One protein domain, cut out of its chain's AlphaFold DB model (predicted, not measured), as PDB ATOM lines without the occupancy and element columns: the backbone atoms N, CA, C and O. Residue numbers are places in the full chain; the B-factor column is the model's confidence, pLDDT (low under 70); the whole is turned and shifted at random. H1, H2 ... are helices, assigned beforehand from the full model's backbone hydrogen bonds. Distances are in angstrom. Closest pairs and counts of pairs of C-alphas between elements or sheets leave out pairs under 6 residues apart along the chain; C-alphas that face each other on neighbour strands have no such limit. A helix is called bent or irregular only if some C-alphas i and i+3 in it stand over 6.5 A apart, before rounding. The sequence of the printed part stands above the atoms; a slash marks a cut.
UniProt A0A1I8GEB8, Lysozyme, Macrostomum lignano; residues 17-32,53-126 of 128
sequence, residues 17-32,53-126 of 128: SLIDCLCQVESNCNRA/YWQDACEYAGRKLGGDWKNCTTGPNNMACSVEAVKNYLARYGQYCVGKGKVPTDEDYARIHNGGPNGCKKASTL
ATOM      1  N   SER A  17      34.824  42.721  27.388       95.62
ATOM      2  CA  SER A  17      33.687  42.853  26.474       95.62
ATOM      3  C   SER A  17      33.598  41.701  25.477       95.62
ATOM      4  O   SER A  17      32.505  41.204  25.232       95.62
ATOM      5  N   LEU A  18      34.725  41.224  24.938       97.19
ATOM      6  CA  LEU A  18      34.725  40.054  24.065       97.19
ATOM      7  C   LEU A  18      34.255  38.803  24.812       97.19
ATOM      8  O   LEU A  18      33.434  38.056  24.290       97.19
ATOM      9  N   ILE A  19      34.765  38.561  26.024       98.25
ATOM     10  CA  ILE A  19      34.358  37.397  26.823       98.25
ATOM     11  C   ILE A  19      32.846  37.423  27.085       98.25
ATOM     12  O   ILE A  19      32.187  36.393  26.932       98.25
ATOM     13  N   ASP A  20      32.287  38.589  27.409       97.62
ATOM     14  CA  ASP A  20      30.845  38.747  27.602       97.62
ATOM     15  C   ASP A  20      30.074  38.470  26.298       97.62
ATOM     16  O   ASP A  20      29.108  37.706  26.307       97.62
ATOM     17  N   CYS A  21      30.533  38.998  25.159       98.12
ATOM     18  CA  CYS A  21      29.919  38.744  23.852       98.12
ATOM     19  C   CYS A  21      29.934  37.258  23.466       98.12
ATOM     20  O   CYS A  21      28.899  36.736  23.057       98.12
ATOM     21  N   LEU A  22      31.060  36.557  23.634       98.62
ATOM     22  CA  LEU A  22      31.163  35.122  23.329       98.62
ATOM     23  C   LEU A  22      30.144  34.313  24.130       98.62
ATOM     24  O   LEU A  22      29.434  33.474  23.589       98.62
ATOM     25  N   CYS A  23      30.028  34.604  25.420       98.56
ATOM     26  CA  CYS A  23      29.061  33.964  26.300       98.56
ATOM     27  C   CYS A  23      27.609  34.183  25.827       98.56
ATOM     28  O   CYS A  23      26.801  33.246  25.821       98.56
ATOM     29  N   GLN A  24      27.279  35.405  25.389       98.31
ATOM     30  CA  GLN A  24      25.950  35.727  24.866       98.31
ATOM     31  C   GLN A  24      25.660  35.024  23.538       98.31
ATOM     32  O   GLN A  24      24.601  34.418  23.395       98.31
ATOM     33  N   VAL A  25      26.600  35.045  22.593       98.00
ATOM     34  CA  VAL A  25      26.437  34.413  21.274       98.00
ATOM     35  C   VAL A  25      26.299  32.894  21.392       98.00
ATOM     36  O   VAL A  25      25.429  32.304  20.758       98.00
ATOM     37  N   GLU A  26      27.115  32.256  22.231       97.81
ATOM     38  CA  GLU A  26      27.160  30.793  22.326       97.81
ATOM     39  C   GLU A  26      25.951  30.190  23.052       97.81
ATOM     40  O   GLU A  26      25.560  29.049  22.794       97.81
ATOM     41  N   SER A  27      25.363  30.911  24.010       97.88
ATOM     42  CA  SER A  27      24.324  30.320  24.863       97.88
ATOM     43  C   SER A  27      23.344  31.303  25.501       97.88
ATOM     44  O   SER A  27      22.582  30.889  26.378       97.88
ATOM     45  N   ASN A  28      23.371  32.587  25.135       98.06
ATOM     46  CA  ASN A  28      22.738  33.660  25.910       98.06
ATOM     47  C   ASN A  28      23.213  33.648  27.379       98.06
ATOM     48  O   ASN A  28      22.425  33.759  28.322       98.06
ATOM     49  N   CYS A  29      24.508  33.374  27.573       98.00
ATOM     50  CA  CYS A  29      25.154  33.169  28.867       98.00
ATOM     51  C   CYS A  29      24.487  32.137  29.789       98.00
ATOM     52  O   CYS A  29      24.611  32.198  31.020       98.00
ATOM     53  N   ASN A  30      23.790  31.152  29.221       98.19
ATOM     54  CA  ASN A  30      23.053  30.169  29.992       98.19
ATOM     55  C   ASN A  30      23.994  29.139  30.640       98.19
ATOM     56  O   ASN A  30      24.457  28.180  30.021       98.19
ATOM     57  N   ARG A  31      24.202  29.292  31.951       97.62
ATOM     58  CA  ARG A  31      25.018  28.388  32.779       97.62
ATOM     59  C   ARG A  31      24.434  26.981  32.919       97.62
ATOM     60  O   ARG A  31      25.168  26.078  33.303       97.62
ATOM     61  N   ALA A  32      23.151  26.794  32.632       97.38
ATOM     62  CA  ALA A  32      22.436  25.530  32.781       97.38
ATOM     63  C   ALA A  32      22.127  24.848  31.436       97.38
ATOM     64  O   ALA A  32      21.397  23.863  31.406       97.38
ATOM     65  N   TYR A  53      39.197  21.713  22.987       98.56
ATOM     66  CA  TYR A  53      39.406  23.108  23.381       98.56
ATOM     67  C   TYR A  53      39.857  23.202  24.845       98.56
ATOM     68  O   TYR A  53      40.849  23.855  25.165       98.56
ATOM     69  N   TRP A  54      39.142  22.528  25.751       98.75
ATOM     70  CA  TRP A  54      39.490  22.516  27.172       98.75
ATOM     71  C   TRP A  54      40.854  21.859  27.431       98.75
ATOM     72  O   TRP A  54      41.610  22.353  28.266       98.75
ATOM     73  N   GLN A  55      41.197  20.787  26.710       98.69
ATOM     74  CA  GLN A  55      42.506  20.132  26.818       98.69
ATOM     75  C   GLN A  55      43.641  21.084  26.428       98.69
ATOM     76  O   GLN A  55      44.594  21.235  27.195       98.69
ATOM     77  N   ASP A  56      43.502  21.791  25.304       98.56
ATOM     78  CA  ASP A  56      44.506  22.752  24.844       98.56
ATOM     79  C   ASP A  56      44.669  23.925  25.821       98.56
ATOM     80  O   ASP A  56      45.786  24.404  26.046       98.56
ATOM     81  N   ALA A  57      43.561  24.377  26.419       98.50
ATOM     82  CA  ALA A  57      43.568  25.400  27.458       98.50
ATOM     83  C   ALA A  57      44.281  24.921  28.734       98.50
ATOM     84  O   ALA A  57      45.046  25.678  29.327       98.50
ATOM     85  N   CYS A  58      44.064  23.666  29.145       98.56
ATOM     86  CA  CYS A  58      44.732  23.068  30.305       98.56
ATOM     87  C   CYS A  58      46.240  22.923  30.095       98.56
ATOM     88  O   CYS A  58      47.015  23.206  31.008       98.56
ATOM     89  N   GLU A  59      46.661  22.495  28.903       98.38
ATOM     90  CA  GLU A  59      48.079  22.391  28.554       98.38
ATOM     91  C   GLU A  59      48.753  23.767  28.615       98.38
ATOM     92  O   GLU A  59      49.800  23.904  29.241       98.38
ATOM     93  N   TYR A  60      48.113  24.805  28.063       96.88
ATOM     94  CA  TYR A  60      48.629  26.174  28.153       96.88
ATOM     95  C   TYR A  60      48.673  26.698  29.596       96.88
ATOM     96  O   TYR A  60      49.622  27.375  29.983       96.88
ATOM     97  N   ALA A  61      47.671  26.356  30.412       97.06
ATOM     98  CA  ALA A  61      47.620  26.717  31.827       97.06
ATOM     99  C   ALA A  61      48.601  25.915  32.706       97.06
ATOM    100  O   ALA A  61      48.788  26.252  33.874       97.06
ATOM    101  N   GLY A  62      49.176  24.823  32.192       98.00
ATOM    102  CA  GLY A  62      50.009  23.896  32.959       98.00
ATOM    103  C   GLY A  62      49.249  23.101  34.031       98.00
ATOM    104  O   GLY A  62      49.874  22.538  34.928       98.00
ATOM    105  N   ARG A  63      47.908  23.061  33.983       98.06
ATOM    106  CA  ARG A  63      47.064  22.347  34.961       98.06
ATOM    107  C   ARG A  63      45.690  21.991  34.398       98.06
ATOM    108  O   ARG A  63      45.176  22.670  33.516       98.06
ATOM    109  N   LYS A  64      45.038  20.980  34.983       97.94
ATOM    110  CA  LYS A  64      43.632  20.662  34.679       97.94
ATOM    111  C   LYS A  64      42.697  21.718  35.274       97.94
ATOM    112  O   LYS A  64      42.625  21.883  36.493       97.94
ATOM    113  N   LEU A  65      41.967  22.426  34.418       98.00
ATOM    114  CA  LEU A  65      40.985  23.432  34.824       98.00
ATOM    115  C   LEU A  65      39.707  22.744  35.318       98.00
ATOM    116  O   LEU A  65      39.122  21.944  34.595       98.00
ATOM    117  N   GLY A  66      39.277  23.036  36.547       96.38
ATOM    118  CA  GLY A  66      38.046  22.467  37.114       96.38
ATOM    119  C   GLY A  66      38.094  20.957  37.384       96.38
ATOM    120  O   GLY A  66      37.049  20.357  37.600       96.38
ATOM    121  N   GLY A  67      39.274  20.329  37.373       95.88
ATOM    122  CA  GLY A  67      39.442  18.879  37.546       95.88
ATOM    123  C   GLY A  67      39.181  18.082  36.264       95.88
ATOM    124  O   GLY A  67      40.062  17.347  35.813       95.88
ATOM    125  N   ASP A  68      38.025  18.290  35.636       97.81
ATOM    126  CA  ASP A  68      37.653  17.715  34.343       97.81
ATOM    127  C   ASP A  68      36.822  18.688  33.488       97.81
ATOM    128  O   ASP A  68      36.316  19.710  33.960       97.81
ATOM    129  N   TRP A  69      36.684  18.354  32.202       98.50
ATOM    130  CA  TRP A  69      35.990  19.182  31.219       98.50
ATOM    131  C   TRP A  69      34.516  19.436  31.557       98.50
ATOM    132  O   TRP A  69      34.062  20.579  31.448       98.50
ATOM    133  N   LYS A  70      33.756  18.415  31.974       98.19
ATOM    134  CA  LYS A  70      32.325  18.577  32.273       98.19
ATOM    135  C   LYS A  70      32.154  19.382  33.558       98.19
ATOM    136  O   LYS A  70      31.374  20.325  33.567       98.19
ATOM    137  N   ASN A  71      32.943  19.141  34.602       98.06
ATOM    138  CA  ASN A  71      32.880  19.969  35.808       98.06
ATOM    139  C   ASN A  71      33.245  21.440  35.523       98.06
ATOM    140  O   ASN A  71      32.589  22.355  36.020       98.06
ATOM    141  N   CYS A  72      34.233  21.689  34.658       98.62
ATOM    142  CA  CYS A  72      34.607  23.046  34.259       98.62
ATOM    143  C   CYS A  72      33.530  23.764  33.425       98.62
ATOM    144  O   CYS A  72      33.391  24.981  33.524       98.62
ATOM    145  N   THR A  73      32.760  23.039  32.608       98.56
ATOM    146  CA  THR A  73      31.805  23.635  31.652       98.56
ATOM    147  C   THR A  73      30.347  23.587  32.113       98.56
ATOM    148  O   THR A  73      29.555  24.458  31.757       98.56
ATOM    149  N   THR A  74      29.972  22.631  32.960       98.38
ATOM    150  CA  THR A  74      28.589  22.436  33.430       98.38
ATOM    151  C   THR A  74      28.459  22.360  34.951       98.38
ATOM    152  O   THR A  74      27.341  22.314  35.452       98.38
ATOM    153  N   GLY A  75      29.569  22.331  35.696       97.62
ATOM    154  CA  GLY A  75      29.557  22.292  37.158       97.62
ATOM    155  C   GLY A  75      29.149  23.621  37.816       97.62
ATOM    156  O   GLY A  75      28.922  24.628  37.140       97.62
ATOM    157  N   PRO A  76      29.106  23.675  39.159       96.75
ATOM    158  CA  PRO A  76      28.634  24.852  39.903       96.75
ATOM    159  C   PRO A  76      29.458  26.121  39.617       96.75
ATOM    160  O   PRO A  76      28.922  27.229  39.530       96.75
ATOM    161  N   ASN A  77      30.762  25.957  39.375       96.00
ATOM    162  CA  ASN A  77      31.697  27.044  39.075       96.00
ATOM    163  C   ASN A  77      31.942  27.231  37.569       96.00
ATOM    164  O   ASN A  77      32.962  27.805  37.176       96.00
ATOM    165  N   ASN A  78      31.028  26.751  36.717       97.88
ATOM    166  CA  ASN A  78      31.286  26.662  35.285       97.88
ATOM    167  C   ASN A  78      31.599  27.988  34.598       97.88
ATOM    168  O   ASN A  78      32.427  28.008  33.697       97.88
ATOM    169  N   MET A  79      30.997  29.098  35.023       98.25
ATOM    170  CA  MET A  79      31.284  30.399  34.421       98.25
ATOM    171  C   MET A  79      32.750  30.795  34.619       98.25
ATOM    172  O   MET A  79      33.450  31.078  33.652       98.25
ATOM    173  N   ALA A  80      33.242  30.756  35.861       98.31
ATOM    174  CA  ALA A  80      34.617  31.144  36.167       98.31
ATOM    175  C   ALA A  80      35.631  30.206  35.492       98.31
ATOM    176  O   ALA A  80      36.596  30.671  34.889       98.31
ATOM    177  N   CYS A  81      35.379  28.894  35.537       98.56
ATOM    178  CA  CYS A  81      36.265  27.917  34.909       98.56
ATOM    179  C   CYS A  81      36.257  28.022  33.375       98.56
ATOM    180  O   CYS A  81      37.316  27.982  32.751       98.56
ATOM    181  N   SER A  82      35.088  28.227  32.760       98.62
ATOM    182  CA  SER A  82      34.973  28.394  31.307       98.62
ATOM    183  C   SER A  82      35.644  29.679  30.826       98.62
ATOM    184  O   SER A  82      36.354  29.642  29.828       98.62
ATOM    185  N   VAL A  83      35.508  30.796  31.554       98.62
ATOM    186  CA  VAL A  83      36.223  32.047  31.240       98.62
ATOM    187  C   VAL A  83      37.735  31.838  31.278       98.62
ATOM    188  O   VAL A  83      38.451  32.317  30.398       98.62
ATOM    189  N   GLU A  84      38.243  31.116  32.279       98.44
ATOM    190  CA  GLU A  84      39.663  30.778  32.345       98.44
ATOM    191  C   GLU A  84      40.093  29.886  31.170       98.44
ATOM    192  O   GLU A  84      41.136  30.136  30.559       98.44
ATOM    193  N   ALA A  85      39.290  28.881  30.813       98.69
ATOM    194  CA  ALA A  85      39.564  28.021  29.666       98.69
ATOM    195  C   ALA A  85      39.619  28.826  28.357       98.69
ATOM    196  O   ALA A  85      40.579  28.683  27.599       98.69
ATOM    197  N   VAL A  86      38.658  29.726  28.131       98.69
ATOM    198  CA  VAL A  86      38.630  30.615  26.959       98.69
ATOM    199  C   VAL A  86      39.876  31.493  26.913       98.69
ATOM    200  O   VAL A  86      40.592  31.501  25.916       98.69
ATOM    201  N   LYS A  87      40.212  32.177  28.010       98.19
ATOM    202  CA  LYS A  87      41.397  33.047  28.060       98.19
ATOM    203  C   LYS A  87      42.692  32.295  27.755       98.19
ATOM    204  O   LYS A  87      43.514  32.805  26.998       98.19
ATOM    205  N   ASN A  88      42.869  31.094  28.305       98.06
ATOM    206  CA  ASN A  88      44.058  30.279  28.049       98.06
ATOM    207  C   ASN A  88      44.117  29.778  26.600       98.06
ATOM    208  O   ASN A  88      45.171  29.856  25.971       98.06
ATOM    209  N   TYR A  89      42.993  29.329  26.039       98.44
ATOM    210  CA  TYR A  89      42.925  28.893  24.643       98.44
ATOM    211  C   TYR A  89      43.241  30.034  23.667       98.44
ATOM    212  O   TYR A  89      44.070  29.894  22.765       98.44
ATOM    213  N   LEU A  90      42.637  31.203  23.886       97.56
ATOM    214  CA  LEU A  90      42.875  32.396  23.078       97.56
ATOM    215  C   LEU A  90      44.319  32.893  23.221       97.56
ATOM    216  O   LEU A  90      44.952  33.236  22.223       97.56
ATOM    217  N   ALA A  91      44.888  32.871  24.428       95.12
ATOM    218  CA  ALA A  91      46.289  33.221  24.644       95.12
ATOM    219  C   ALA A  91      47.246  32.268  23.910       95.12
ATOM    220  O   ALA A  91      48.213  32.731  23.300       95.12
ATOM    221  N   ARG A  92      46.945  30.961  23.900       95.38
ATOM    222  CA  ARG A  92      47.716  29.951  23.165       95.38
ATOM    223  C   ARG A  92      47.724  30.219  21.662       95.38
ATOM    224  O   ARG A  92      48.783  30.181  21.036       95.38
ATOM    225  N   TYR A  93      46.556  30.487  21.077       96.75
ATOM    226  CA  TYR A  93      46.408  30.512  19.620       96.75
ATOM    227  C   TYR A  93      46.411  31.896  18.981       96.75
ATOM    228  O   TYR A  93      46.627  31.976  17.776       96.75
ATOM    229  N   GLY A  94      46.264  32.983  19.742       94.81
ATOM    230  CA  GLY A  94      46.229  34.345  19.204       94.81
ATOM    231  C   GLY A  94      47.407  34.647  18.278       94.81
ATOM    232  O   GLY A  94      47.215  34.867  17.085       94.81
ATOM    233  N   GLN A  95      48.638  34.578  18.799       90.94
ATOM    234  CA  GLN A  95      49.863  34.817  18.015       90.94
ATOM    235  C   GLN A  95      50.061  33.804  16.885       90.94
ATOM    236  O   GLN A  95      50.502  34.170  15.796       90.94
ATOM    237  N   TYR A  96      49.742  32.531  17.134       91.94
ATOM    238  CA  TYR A  96      49.834  31.480  16.120       91.94
ATOM    239  C   TYR A  96      48.913  31.774  14.925       91.94
ATOM    240  O   TYR A  96      49.284  31.571  13.763       91.94
ATOM    241  N   CYS A  97      47.725  32.301  15.207       94.44
ATOM    242  CA  CYS A  97      46.744  32.617  14.193       94.44
ATOM    243  C   CYS A  97      47.133  33.886  13.418       94.44
ATOM    244  O   CYS A  97      47.264  33.829  12.198       94.44
ATOM    245  N   VAL A  98      47.419  35.010  14.082       94.25
ATOM    246  CA  VAL A  98      47.716  36.268  13.359       94.25
ATOM    247  C   VAL A  98      49.120  36.316  12.742       94.25
ATOM    248  O   VAL A  98      49.359  37.034  11.764       94.25
ATOM    249  N   GLY A  99      50.042  35.513  13.271       91.31
ATOM    250  CA  GLY A  99      51.443  35.478  12.877       91.31
ATOM    251  C   GLY A  99      52.340  36.303  13.802       91.31
ATOM    252  O   GLY A  99      51.916  37.243  14.475       91.31
ATOM    253  N   LYS A 100      53.621  35.933  13.819       87.50
ATOM    254  CA  LYS A 100      54.632  36.483  14.728       87.50
ATOM    255  C   LYS A 100      54.737  38.008  14.592       87.50
ATOM    256  O   LYS A 100      54.869  38.523  13.485       87.50
ATOM    257  N   GLY A 101      54.717  38.715  15.721       86.06
ATOM    258  CA  GLY A 101      54.888  40.173  15.771       86.06
ATOM    259  C   GLY A 101      53.614  40.981  15.510       86.06
ATOM    260  O   GLY A 101      53.654  42.204  15.624       86.06
ATOM    261  N   LYS A 102      52.484  40.330  15.209       90.50
ATOM    262  CA  LYS A 102      51.174  40.987  15.155       90.50
ATOM    263  C   LYS A 102      50.458  40.872  16.492       90.50
ATOM    264  O   LYS A 102      50.734  39.977  17.283       90.50
ATOM    265  N   VAL A 103      49.531  41.781  16.745       91.31
ATOM    266  CA  VAL A 103      48.713  41.797  17.958       91.31
ATOM    267  C   VAL A 103      47.316  41.294  17.583       91.31
ATOM    268  O   VAL A 103      46.715  41.905  16.702       91.31
ATOM    269  N   PRO A 104      46.818  40.188  18.171       94.50
ATOM    270  CA  PRO A 104      45.477  39.700  17.870       94.50
ATOM    271  C   PRO A 104      44.407  40.695  18.311       94.50
ATOM    272  O   PRO A 104      44.497  41.271  19.397       94.50
ATOM    273  N   THR A 105      43.401  40.875  17.464       95.81
ATOM    274  CA  THR A 105      42.208  41.674  17.749       95.81
ATOM    275  C   THR A 105      41.128  40.830  18.425       95.81
ATOM    276  O   THR A 105      41.196  39.599  18.437       95.81
ATOM    277  N   ASP A 106      40.092  41.479  18.960       96.06
ATOM    278  CA  ASP A 106      38.935  40.753  19.487       96.06
ATOM    279  C   ASP A 106      38.188  39.972  18.387       96.06
ATOM    280  O   ASP A 106      37.676  38.890  18.662       96.06
ATOM    281  N   GLU A 107      38.196  40.451  17.135       96.75
ATOM    282  CA  GLU A 107      37.670  39.695  15.988       96.75
ATOM    283  C   GLU A 107      38.487  38.416  15.750       96.75
ATOM    284  O   GLU A 107      37.922  37.330  15.618       96.75
ATOM    285  N   ASP A 108      39.824  38.507  15.759       97.56
ATOM    286  CA  ASP A 108      40.685  37.325  15.631       97.56
ATOM    287  C   ASP A 108      40.369  36.301  16.721       97.56
ATOM    288  O   ASP A 108      40.255  35.105  16.445       97.56
ATOM    289  N   TYR A 109      40.202  36.767  17.959       98.06
ATOM    290  CA  TYR A 109      39.876  35.914  19.090       98.06
ATOM    291  C   TYR A 109      38.486  35.285  18.992       98.06
ATOM    292  O   TYR A 109      38.363  34.084  19.237       98.06
ATOM    293  N   ALA A 110      37.463  36.038  18.582       98.31
ATOM    294  CA  ALA A 110      36.126  35.494  18.358       98.31
ATOM    295  C   ALA A 110      36.152  34.373  17.314       98.31
ATOM    296  O   ALA A 110      35.651  33.268  17.528       98.31
ATOM    297  N   ARG A 111      36.869  34.610  16.216       98.44
ATOM    298  CA  ARG A 111      37.039  33.629  15.146       98.44
ATOM    299  C   ARG A 111      37.834  32.409  15.587       98.44
ATOM    300  O   ARG A 111      37.536  31.306  15.135       98.44
ATOM    301  N   ILE A 112      38.834  32.567  16.456       98.38
ATOM    302  CA  ILE A 112      39.564  31.443  17.063       98.38
ATOM    303  C   ILE A 112      38.638  30.618  17.964       98.38
ATOM    304  O   ILE A 112      38.702  29.390  17.914       98.38
ATOM    305  N   HIS A 113      37.762  31.261  18.745       98.31
ATOM    306  CA  HIS A 113      36.790  30.558  19.587       98.31
ATOM    307  C   HIS A 113      35.866  29.664  18.751       98.31
ATOM    308  O   HIS A 113      35.749  28.472  19.027       98.31
ATOM    309  N   ASN A 114      35.308  30.208  17.667       97.94
ATOM    310  CA  ASN A 114      34.413  29.478  16.768       97.94
ATOM    311  C   ASN A 114      35.128  28.441  15.877       97.94
ATOM    312  O   ASN A 114      34.635  27.338  15.642       97.94
ATOM    313  N   GLY A 115      36.292  28.805  15.335       96.81
ATOM    314  CA  GLY A 115      36.962  28.074  14.256       96.81
ATOM    315  C   GLY A 115      38.165  27.229  14.672       96.81
ATOM    316  O   GLY A 115      38.764  26.568  13.808       96.81
ATOM    317  N   GLY A 116      38.544  27.259  15.951       97.31
ATOM    318  CA  GLY A 116      39.726  26.593  16.495       97.31
ATOM    319  C   GLY A 116      41.043  27.334  16.200       97.31
ATOM    320  O   GLY A 116      41.029  28.514  15.844       97.31
ATOM    321  N   PRO A 117      42.207  26.656  16.259       97.12
ATOM    322  CA  PRO A 117      43.533  27.298  16.279       97.12
ATOM    323  C   PRO A 117      43.854  28.235  15.106       97.12
ATOM    324  O   PRO A 117      44.634  29.171  15.243       97.12
ATOM    325  N   ASN A 118      43.267  27.968  13.937       96.75
ATOM    326  CA  ASN A 118      43.421  28.766  12.718       96.75
ATOM    327  C   ASN A 118      42.132  29.525  12.346       96.75
ATOM    328  O   ASN A 118      41.958  29.905  11.190       96.75
ATOM    329  N   GLY A 119      41.208  29.711  13.290       97.31
ATOM    330  CA  GLY A 119      39.898  30.317  13.052       97.31
ATOM    331  C   GLY A 119      39.967  31.706  12.415       97.31
ATOM    332  O   GLY A 119      39.281  31.948  11.428       97.31
ATOM    333  N   CYS A 120      40.896  32.563  12.851       96.00
ATOM    334  CA  CYS A 120      41.105  33.899  12.266       96.00
ATOM    335  C   CYS A 120      41.461  33.886  10.760       96.00
ATOM    336  O   CYS A 120      41.368  34.910  10.092       96.00
ATOM    337  N   LYS A 121      41.854  32.735  10.189       96.69
ATOM    338  CA  LYS A 121      42.188  32.586   8.759       96.69
ATOM    339  C   LYS A 121      41.060  31.965   7.936       96.69
ATOM    340  O   LYS A 121      41.159  31.908   6.713       96.69
ATOM    341  N   LYS A 122      40.014  31.440   8.577       96.69
ATOM    342  CA  LYS A 122      38.943  30.707   7.895       96.69
ATOM    343  C   LYS A 122      37.838  31.669   7.474       96.69
ATOM    344  O   LYS A 122      37.325  32.422   8.296       96.69
ATOM    345  N   ALA A 123      37.421  31.605   6.211       96.56
ATOM    346  CA  ALA A 123      36.270  32.372   5.727       96.56
ATOM    347  C   ALA A 123      34.961  31.956   6.425       96.56
ATOM    348  O   ALA A 123      34.076  32.779   6.628       96.56
ATOM    349  N   SER A 124      34.861  30.694   6.862       95.25
ATOM    350  CA  SER A 124      33.677  30.154   7.541       95.25
ATOM    351  C   SER A 124      33.361  30.807   8.889       95.25
ATOM    352  O   SER A 124      32.283  30.569   9.414       95.25
ATOM    353  N   THR A 125      34.288  31.578   9.466       96.06
ATOM    354  CA  THR A 125      34.096  32.262  10.754       96.06
ATOM    355  C   THR A 125      33.826  33.759  10.584       96.06
ATOM    356  O   THR A 125      33.824  34.464  11.576       96.06
ATOM    357  N   LEU A 126      33.696  34.284   9.358       93.38
ATOM    358  CA  LEU A 126      33.491  35.727   9.136       93.38
ATOM    359  C   LEU A 126      32.100  36.212   9.572       93.38
ATOM    360  O   LEU A 126      31.928  37.390   9.847       93.38
TER     361      LEU A 126
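What this domain is: This is residues 17 to 32 and 53 to 126 of the 128 residues of the protein "Lysozyme" of Macrostomum lignano (UniProt A0A1I8GEB8). One long helix, H4, runs through the middle; H2 and H5 cross it on different sides, H3 makes a corner at its start, and H1 lies beside H5. The printed part has 90 residues with five named helices, H1 to H5 in order, and no named strand: all helix, compact, radius of gyration of the C-alphas 13.0 A, spans 37 by 30 by 21 A.

Where its parts are: Find C-alpha 17 at (33.687, 42.853, 26.474), where H1, residues 17 to 27, begins. H2 is 53 to 61, H3 69 to 74, H4 78 to 98, 29.0 A long, and H5 106 to 115, ending at C-alpha 115 (36.962, 28.074, 14.256). H4 is irregular, C-alphas 92 and 95 being 7.4 A apart, with a kink of 34 degrees near 92.

How they stand to each other: Start at the hub, H4. With residues 85 to 92 it touches H2, about perpendicular at 81 degrees; the closest C-alphas, Ala 57 and Tyr 89, are 4.5 A apart. It touches H5 at 77 degrees, about perpendicular, closest C-alphas Leu 90 and Tyr 109, 6.1 A. With residues 78 to 82 it touches H3 only at the corner, closest C-alphas Cys 72 and Asn 78, 5.0 A. H1 only just touches H5, with 3 pairs of C-alphas within 8 A, closest Leu 18 and Asp 106, 6.3 A. Every O i to N i+4 pair is within hydrogen-bond range in H1, H2, H3 and H5, and 15 of 17 in H4.

The domain as a whole: C-alphas 32 and 101, the two farthest apart, are 39.5 A apart. Residues 33 to 52 are not printed; C-alphas 32 and 53 are 19.6 A apart across this cut. Of the links printed whole, none is long. No printed residue is under 70 in pLDDT.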